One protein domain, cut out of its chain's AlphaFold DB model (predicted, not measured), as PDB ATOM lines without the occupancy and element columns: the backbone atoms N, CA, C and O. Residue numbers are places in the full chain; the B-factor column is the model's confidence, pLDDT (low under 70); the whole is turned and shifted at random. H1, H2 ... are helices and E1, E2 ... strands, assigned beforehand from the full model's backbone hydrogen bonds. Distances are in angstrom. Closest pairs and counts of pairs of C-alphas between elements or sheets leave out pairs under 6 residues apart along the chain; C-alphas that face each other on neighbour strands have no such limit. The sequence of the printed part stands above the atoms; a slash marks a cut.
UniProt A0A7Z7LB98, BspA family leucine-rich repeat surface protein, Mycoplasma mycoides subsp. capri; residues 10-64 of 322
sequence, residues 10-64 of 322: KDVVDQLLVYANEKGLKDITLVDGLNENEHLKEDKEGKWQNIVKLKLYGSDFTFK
ATOM      1  N   LYS A  10     -26.375 -10.722  40.676       92.56
ATOM      2  CA  LYS A  10     -27.332 -11.788  40.985       92.56
ATOM      3  C   LYS A  10     -28.764 -11.265  41.045       92.56
ATOM      4  O   LYS A  10     -29.678 -11.868  40.496       92.56
ATOM      5  N   ASP A  11     -28.954 -10.103  41.653       90.75
ATOM      6  CA  ASP A  11     -30.281  -9.513  41.815       90.75
ATOM      7  C   ASP A  11     -30.919  -9.095  40.495       90.75
ATOM      8  O   ASP A  11     -32.140  -9.147  40.353       90.75
ATOM      9  N   VAL A  12     -30.098  -8.670  39.533       91.62
ATOM     10  CA  VAL A  12     -30.556  -8.369  38.175       91.62
ATOM     11  C   VAL A  12     -31.039  -9.650  37.503       91.62
ATOM     12  O   VAL A  12     -32.140  -9.658  36.958       91.62
ATOM     13  N   VAL A  13     -30.263 -10.731  37.586       92.88
ATOM     14  CA  VAL A  13     -30.631 -12.039  37.021       92.88
ATOM     15  C   VAL A  13     -31.910 -12.571  37.656       92.88
ATOM     16  O   VAL A  13     -32.877 -12.837  36.944       92.88
ATOM     17  N   ASP A  14     -31.945 -12.661  38.986       91.56
ATOM     18  CA  ASP A  14     -33.088 -13.172  39.743       91.56
ATOM     19  C   ASP A  14     -34.363 -12.390  39.400       91.56
ATOM     20  O   ASP A  14     -35.420 -12.978  39.163       91.56
ATOM     21  N   GLN A  15     -34.272 -11.058  39.322       90.06
ATOM     22  CA  GLN A  15     -35.422 -10.220  39.002       90.06
ATOM     23  C   GLN A  15     -35.846 -10.322  37.533       90.06
ATOM     24  O   GLN A  15     -37.045 -10.254  37.259       90.06
ATOM     25  N   LEU A  16     -34.914 -10.475  36.589       91.06
ATOM     26  CA  LEU A  16     -35.241 -10.684  35.176       91.06
ATOM     27  C   LEU A  16     -35.924 -12.033  34.964       91.06
ATOM     28  O   LEU A  16     -36.944 -12.080  34.279       91.06
ATOM     29  N   LEU A  17     -35.420 -13.098  35.591       91.50
ATOM     30  CA  LEU A  17     -35.997 -14.443  35.508       91.50
ATOM     31  C   LEU A  17     -37.461 -14.472  35.951       91.50
ATOM     32  O   LEU A  17     -38.271 -15.158  35.333       91.50
ATOM     33  N   VAL A  18     -37.829 -13.686  36.965       88.44
ATOM     34  CA  VAL A  18     -39.221 -13.549  37.423       88.44
ATOM     35  C   VAL A  18     -40.165 -13.133  36.283       88.44
ATOM     36  O   VAL A  18     -41.212 -13.750  36.111       88.44
ATOM     37  N   TYR A  19     -39.778 -12.158  35.455       86.31
ATOM     38  CA  TYR A  19     -40.584 -11.713  34.306       86.31
ATOM     39  C   TYR A  19     -40.390 -12.593  33.062       86.31
ATOM     40  O   TYR A  19     -41.324 -12.825  32.294       86.31
ATOM     41  N   ALA A  20     -39.169 -13.072  32.839       88.00
ATOM     42  CA  ALA A  20     -38.782 -13.821  31.650       88.00
ATOM     43  C   ALA A  20     -39.411 -15.225  31.619       88.00
ATOM     44  O   ALA A  20     -39.859 -15.680  30.563       88.00
ATOM     45  N   ASN A  21     -39.544 -15.873  32.781       85.44
ATOM     46  CA  ASN A  21     -40.135 -17.206  32.903       85.44
ATOM     47  C   ASN A  21     -41.576 -17.270  32.368       85.44
ATOM     48  O   ASN A  21     -41.941 -18.257  31.729       85.44
ATOM     49  N   GLU A  22     -42.375 -16.214  32.548       83.75
ATOM     50  CA  GLU A  22     -43.742 -16.125  32.003       83.75
ATOM     51  C   GLU A  22     -43.781 -16.046  30.474       83.75
ATOM     52  O   GLU A  22     -44.793 -16.357  29.850       83.75
ATOM     53  N   LYS A  23     -42.673 -15.628  29.859       88.06
ATOM     54  CA  LYS A  23     -42.486 -15.584  28.406       88.06
ATOM     55  C   LYS A  23     -41.791 -16.839  27.869       88.06
ATOM     56  O   LYS A  23     -41.422 -16.867  26.701       88.06
ATOM     57  N   GLY A  24     -41.593 -17.863  28.705       89.44
ATOM     58  CA  GLY A  24     -40.879 -19.085  28.332       89.44
ATOM     59  C   GLY A  24     -39.358 -18.919  28.250       89.44
ATOM     60  O   GLY A  24     -38.680 -19.784  27.702       89.44
ATOM     61  N   LEU A  25     -38.806 -17.830  28.790       90.12
ATOM     62  CA  LEU A  25     -37.371 -17.550  28.807       90.12
ATOM     63  C   LEU A  25     -36.807 -17.906  30.187       90.12
ATOM     64  O   LEU A  25     -36.888 -17.105  31.116       90.12
ATOM     65  N   LYS A  26     -36.277 -19.128  30.326       89.19
ATOM     66  CA  LYS A  26     -35.876 -19.697  31.629       89.19
ATOM     67  C   LYS A  26     -34.369 -19.744  31.878       89.19
ATOM     68  O   LYS A  26     -33.951 -20.002  32.999       89.19
ATOM     69  N   ASP A  27     -33.573 -19.497  30.844       92.06
ATOM     70  CA  ASP A  27     -32.122 -19.720  30.832       92.06
ATOM     71  C   ASP A  27     -31.324 -18.407  30.918       92.06
ATOM     72  O   ASP A  27     -30.263 -18.270  30.318       92.06
ATOM     73  N   ILE A  28     -31.865 -17.387  31.600       94.50
ATOM     74  CA  ILE A  28     -31.114 -16.145  31.813       94.50
ATOM     75  C   ILE A  28     -30.080 -16.379  32.915       94.50
ATOM     76  O   ILE A  28     -30.446 -16.573  34.074       94.50
ATOM     77  N   THR A  29     -28.797 -16.298  32.571       95.00
ATOM     78  CA  THR A  29     -27.674 -16.399  33.521       95.00
ATOM     79  C   THR A  29     -26.693 -15.243  33.341       95.00
ATOM     80  O   THR A  29     -26.787 -14.474  32.385       95.00
ATOM     81  N   LEU A  30     -25.723 -15.107  34.250       95.81
ATOM     82  CA  LEU A  30     -24.538 -14.284  33.985       95.81
ATOM     83  C   LEU A  30     -23.667 -14.954  32.912       95.81
ATOM     84  O   LEU A  30     -23.675 -16.179  32.780       95.81
ATOM     85  N   VAL A  31     -22.907 -14.151  32.165       95.94
ATOM     86  CA  VAL A  31     -21.794 -14.662  31.345       95.94
ATOM     87  C   VAL A  31     -20.728 -15.283  32.257       95.94
ATOM     88  O   VAL A  31     -20.493 -14.795  33.365       95.94
ATOM     89  N   ASP A  32     -20.082 -16.355  31.788       92.25
ATOM     90  CA  ASP A  32     -19.095 -17.115  32.559       92.25
ATOM     91  C   ASP A  32     -17.961 -16.216  33.080       92.25
ATOM     92  O   ASP A  32     -17.476 -15.319  32.388       92.25
ATOM     93  N   GLY A  33     -17.526 -16.474  34.315       90.62
ATOM     94  CA  GLY A  33     -16.437 -15.737  34.963       90.62
ATOM     95  C   GLY A  33     -16.847 -14.430  35.650       90.62
ATOM     96  O   GLY A  33     -16.009 -13.820  36.312       90.62
ATOM     97  N   LEU A  34     -18.112 -13.998  35.554       92.56
ATOM     98  CA  LEU A  34     -18.615 -12.866  36.338       92.56
ATOM     99  C   LEU A  34     -18.903 -13.255  37.792       92.56
ATOM    100  O   LEU A  34     -19.442 -14.325  38.075       92.56
ATOM    101  N   ASN A  35     -18.592 -12.349  38.721       92.75
ATOM    102  CA  ASN A  35     -18.930 -12.510  40.131       92.75
ATOM    103  C   ASN A  35     -20.385 -12.086  40.371       92.75
ATOM    104  O   ASN A  35     -20.733 -10.916  40.224       92.75
ATOM    105  N   GLU A  36     -21.234 -13.019  40.794       92.50
ATOM    106  CA  GLU A  36     -22.648 -12.737  41.069       92.50
ATOM    107  C   GLU A  36     -22.859 -11.713  42.197       92.50
ATOM    108  O   GLU A  36     -23.840 -10.968  42.183       92.50
ATOM    109  N   ASN A  37     -21.906 -11.628  43.131       92.56
ATOM    110  CA  ASN A  37     -21.919 -10.695  44.256       92.56
ATOM    111  C   ASN A  37     -21.334  -9.322  43.893       92.56
ATOM    112  O   ASN A  37     -21.193  -8.464  44.765       92.56
ATOM    113  N   GLU A  38     -20.964  -9.090  42.630       92.31
ATOM    114  CA  GLU A  38     -20.529  -7.771  42.180       92.31
ATOM    115  C   GLU A  38     -21.678  -6.767  42.293       92.31
ATOM    116  O   GLU A  38     -22.814  -7.036  41.898       92.31
ATOM    117  N   HIS A  39     -21.373  -5.598  42.856       90.81
ATOM    118  CA  HIS A  39     -22.357  -4.570  43.159       90.81
ATOM    119  C   HIS A  39     -22.538  -3.584  42.008       90.81
ATOM    120  O   HIS A  39     -21.567  -3.107  41.421       90.81
ATOM    121  N   LEU A  40     -23.790  -3.199  41.755       90.56
ATOM    122  CA  LEU A  40     -24.098  -2.091  40.855       90.56
ATOM    123  C   LEU A  40     -23.583  -0.767  41.443       90.56
ATOM    124  O   LEU A  40     -23.680  -0.524  42.649       90.56
ATOM    125  N   LYS A  41     -23.074   0.111  40.577       90.12
ATOM    126  CA  LYS A  41     -22.627   1.469  40.911       90.12
ATOM    127  C   LYS A  41     -23.818   2.424  40.998       90.12
ATOM    128  O   LYS A  41     -24.731   2.341  40.177       90.12
ATOM    129  N   GLU A  42     -23.780   3.370  41.936       90.00
ATOM    130  CA  GLU A  42     -24.824   4.395  42.072       90.00
ATOM    131  C   GLU A  42     -24.950   5.242  40.805       90.00
ATOM    132  O   GLU A  42     -24.003   5.922  40.424       90.00
ATOM    133  N   ASP A  43     -26.122   5.253  40.179       87.88
ATOM    134  CA  ASP A  43     -26.422   6.043  38.987       87.88
ATOM    135  C   ASP A  43     -27.705   6.847  39.210       87.88
ATOM    136  O   ASP A  43     -28.807   6.411  38.864       87.88
ATOM    137  N   LYS A  44     -27.559   8.008  39.862       85.50
ATOM    138  CA  LYS A  44     -28.676   8.903  40.217       85.50
ATOM    139  C   LYS A  44     -29.263   9.622  39.007       85.50
ATOM    140  O   LYS A  44     -30.461   9.891  38.985       85.50
ATOM    141  N   GLU A  45     -28.407   9.942  38.040       84.62
ATOM    142  CA  GLU A  45     -28.741  10.729  36.849       84.62
ATOM    143  C   GLU A  45     -29.218   9.850  35.685       84.62
ATOM    144  O   GLU A  45     -29.714  10.372  34.691       84.62
ATOM    145  N   GLY A  46     -29.101   8.524  35.806       80.12
ATOM    146  CA  GLY A  46     -29.504   7.589  34.762       80.12
ATOM    147  C   GLY A  46     -28.598   7.677  33.539       80.12
ATOM    148  O   GLY A  46     -29.083   7.702  32.411       80.12
ATOM    149  N   LYS A  47     -27.282   7.753  33.759       82.81
ATOM    150  CA  LYS A  47     -26.255   7.762  32.705       82.81
ATOM    151  C   LYS A  47     -25.969   6.370  32.135       82.81
ATOM    152  O   LYS A  47     -25.156   6.250  31.221       82.81
ATOM    153  N   TRP A  48     -26.660   5.337  32.623       79.06
ATOM    154  CA  TRP A  48     -26.589   3.949  32.155       79.06
ATOM    155  C   TRP A  48     -25.191   3.339  32.305       79.06
ATOM    156  O   TRP A  48     -24.758   2.533  31.480       79.06
ATOM    157  N   GLN A  49     -24.470   3.726  33.358       84.12
ATOM    158  CA  GLN A  49     -23.080   3.297  33.575       84.12
ATOM    159  C   GLN A  49     -22.949   1.837  34.038       84.12
ATOM    160  O   GLN A  49     -21.858   1.272  34.028       84.12
ATOM    161  N   ASN A  50     -24.056   1.232  34.475       89.69
ATOM    162  CA  ASN A  50     -24.107  -0.170  34.861       89.69
ATOM    163  C   ASN A  50     -24.379  -1.034  33.629       89.69
ATOM    164  O   ASN A  50     -25.363  -0.821  32.922       89.69
ATOM    165  N   ILE A  51     -23.529  -2.033  33.399       92.06
ATOM    166  CA  ILE A  51     -23.678  -3.003  32.314       92.06
ATOM    167  C   ILE A  51     -23.540  -4.393  32.919       92.06
ATOM    168  O   ILE A  51     -22.472  -4.750  33.405       92.06
ATOM    169  N   VAL A  52     -24.610  -5.179  32.856       94.31
ATOM    170  CA  VAL A  52     -24.602  -6.584  33.268       94.31
ATOM    171  C   VAL A  52     -24.598  -7.435  32.006       94.31
ATOM    172  O   VAL A  52     -25.509  -7.314  31.182       94.31
ATOM    173  N   LYS A  53     -23.560  -8.256  31.816       96.38
ATOM    174  CA  LYS A  53     -23.496  -9.193  30.686       96.38
ATOM    175  C   LYS A  53     -24.190 -10.493  31.075       96.38
ATOM    176  O   LYS A  53     -23.870 -11.087  32.105       96.38
ATOM    177  N   LEU A  54     -25.141 -10.902  30.252       96.56
ATOM    178  CA  LEU A  54     -26.036 -12.022  30.501       96.56
ATOM    179  C   LEU A  54     -25.978 -13.011  29.341       96.56
ATOM    180  O   LEU A  54     -25.638 -12.628  28.223       96.56
ATOM    181  N   LYS A  55     -26.353 -14.259  29.604       95.94
ATOM    182  CA  LYS A  55     -26.620 -15.285  28.595       95.94
ATOM    183  C   LYS A  55     -28.104 -15.597  28.560       95.94
ATOM    184  O   LYS A  55     -28.764 -15.546  29.593       95.94
ATOM    185  N   LEU A  56     -28.618 -15.911  27.377       94.12
ATOM    186  CA  LEU A  56     -29.940 -16.494  27.162       94.12
ATOM    187  C   LEU A  56     -29.813 -17.569  26.083       94.12
ATOM    188  O   LEU A  56     -29.475 -17.245  24.945       94.12
ATOM    189  N   TYR A  57     -30.063 -18.836  26.428       91.75
ATOM    190  CA  TYR A  57     -29.919 -19.977  25.509       91.75
ATOM    191  C   TYR A  57     -28.543 -20.007  24.820       91.75
ATOM    192  O   TYR A  57     -28.426 -20.167  23.606       91.75
ATOM    193  N   GLY A  58     -27.490 -19.775  25.610       90.44
ATOM    194  CA  GLY A  58     -26.098 -19.735  25.148       90.44
ATOM    195  C   GLY A  58     -25.686 -18.475  24.374       90.44
ATOM    196  O   GLY A  58     -24.513 -18.355  24.030       90.44
ATOM    197  N   SER A  59     -26.601 -17.534  24.118       94.38
ATOM    198  CA  SER A  59     -26.294 -16.271  23.435       94.38
ATOM    199  C   SER A  59     -26.064 -15.132  24.426       94.38
ATOM    200  O   SER A  59     -26.906 -14.874  25.288       94.38
ATOM    201  N   ASP A  60     -24.946 -14.423  24.274       96.38
ATOM    202  CA  ASP A  60     -24.594 -13.274  25.106       96.38
ATOM    203  C   ASP A  60     -25.425 -12.031  24.742       96.38
ATOM    204  O   ASP A  60     -25.611 -11.689  23.573       96.38
ATOM    205  N   PHE A  61     -25.869 -11.289  25.754       95.00
ATOM    206  CA  PHE A  61     -26.477  -9.969  25.607       95.00
ATOM    207  C   PHE A  61     -26.109  -9.061  26.786       95.00
ATOM    208  O   PHE A  61     -25.523  -9.487  27.782       95.00
ATOM    209  N   THR A  62     -26.434  -7.770  26.682       93.62
ATOM    210  CA  THR A  62     -26.184  -6.808  27.767       93.62
ATOM    211  C   THR A  62     -27.482  -6.223  28.291       93.62
ATOM    212  O   THR A  62     -28.356  -5.822  27.523       93.62
ATOM    213  N   PHE A  63     -27.588  -6.141  29.612       92.44
ATOM    214  CA  PHE A  63     -28.650  -5.428  30.300       92.44
ATOM    215  C   PHE A  63     -28.081  -4.181  30.970       92.44
ATOM    216  O   PHE A  63     -27.062  -4.239  31.661       92.44
ATOM    217  N   LYS A  64     -28.748  -3.044  30.764       91.25
ATOM    218  CA  LYS A  64     -28.349  -1.750  31.326       91.25
ATOM    219  C   LYS A  64     -29.458  -1.226  32.239       91.25
ATOM    220  O   LYS A  64     -30.459  -0.713  31.731       91.25
TER     221      LYS A  64
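What this domain is: This is residues 10 to 64 of the 322 residues of the protein "BspA family leucine-rich repeat surface protein" of Mycoplasma mycoides subsp. capri (UniProt A0A7Z7LB98). Helix H1 packs on a small three-stranded sheet beside E1, and a long loop, residues 31 to 51, joins E1 to E2. The 55 printed residues hold H1, E1, E2 and E3 in that order; the strands form a meander, each the antiparallel neighbour of the one before. The class is mixed, with under half of the residues in named elements. It is only just compact, close to loose: radius of gyration of the C-alphas 11.8 A, spans 33 by 25 by 17 A.

How they stand to each other: H1, residues 10 to 23, is on the sheet of E1, 28 to 30, E2, 52 to 56, and E3, 59 to 63: two layers, a helix on one face. Its closest C-alphas to E1 are Val 13 and Thr 29, 6.3 A. In H1, 7 of 10 O i to N i+4 pairs are within hydrogen-bond range, as are N 55 and O 29, 2.8 A, in the hairpin E1 and E2, and N 54 and O 61, 2.9 A, in the hairpin E2 and E3.

Where its parts are: H1 spans 20.1 A from C-alpha 10 at (-27.332, -11.788, 40.985). E1 spans 7.2 A, E2 12.8 A and E3 13.0 A, ending at C-alpha 63 (-28.650, -5.428, 30.300).

The domain as a whole: The farthest C-alphas, Gly 24 and Glu 45, are 33.3 A apart. The printed part has no cut, the link E1 to E2 is long, and no printed residue is under 70 in pLDDT.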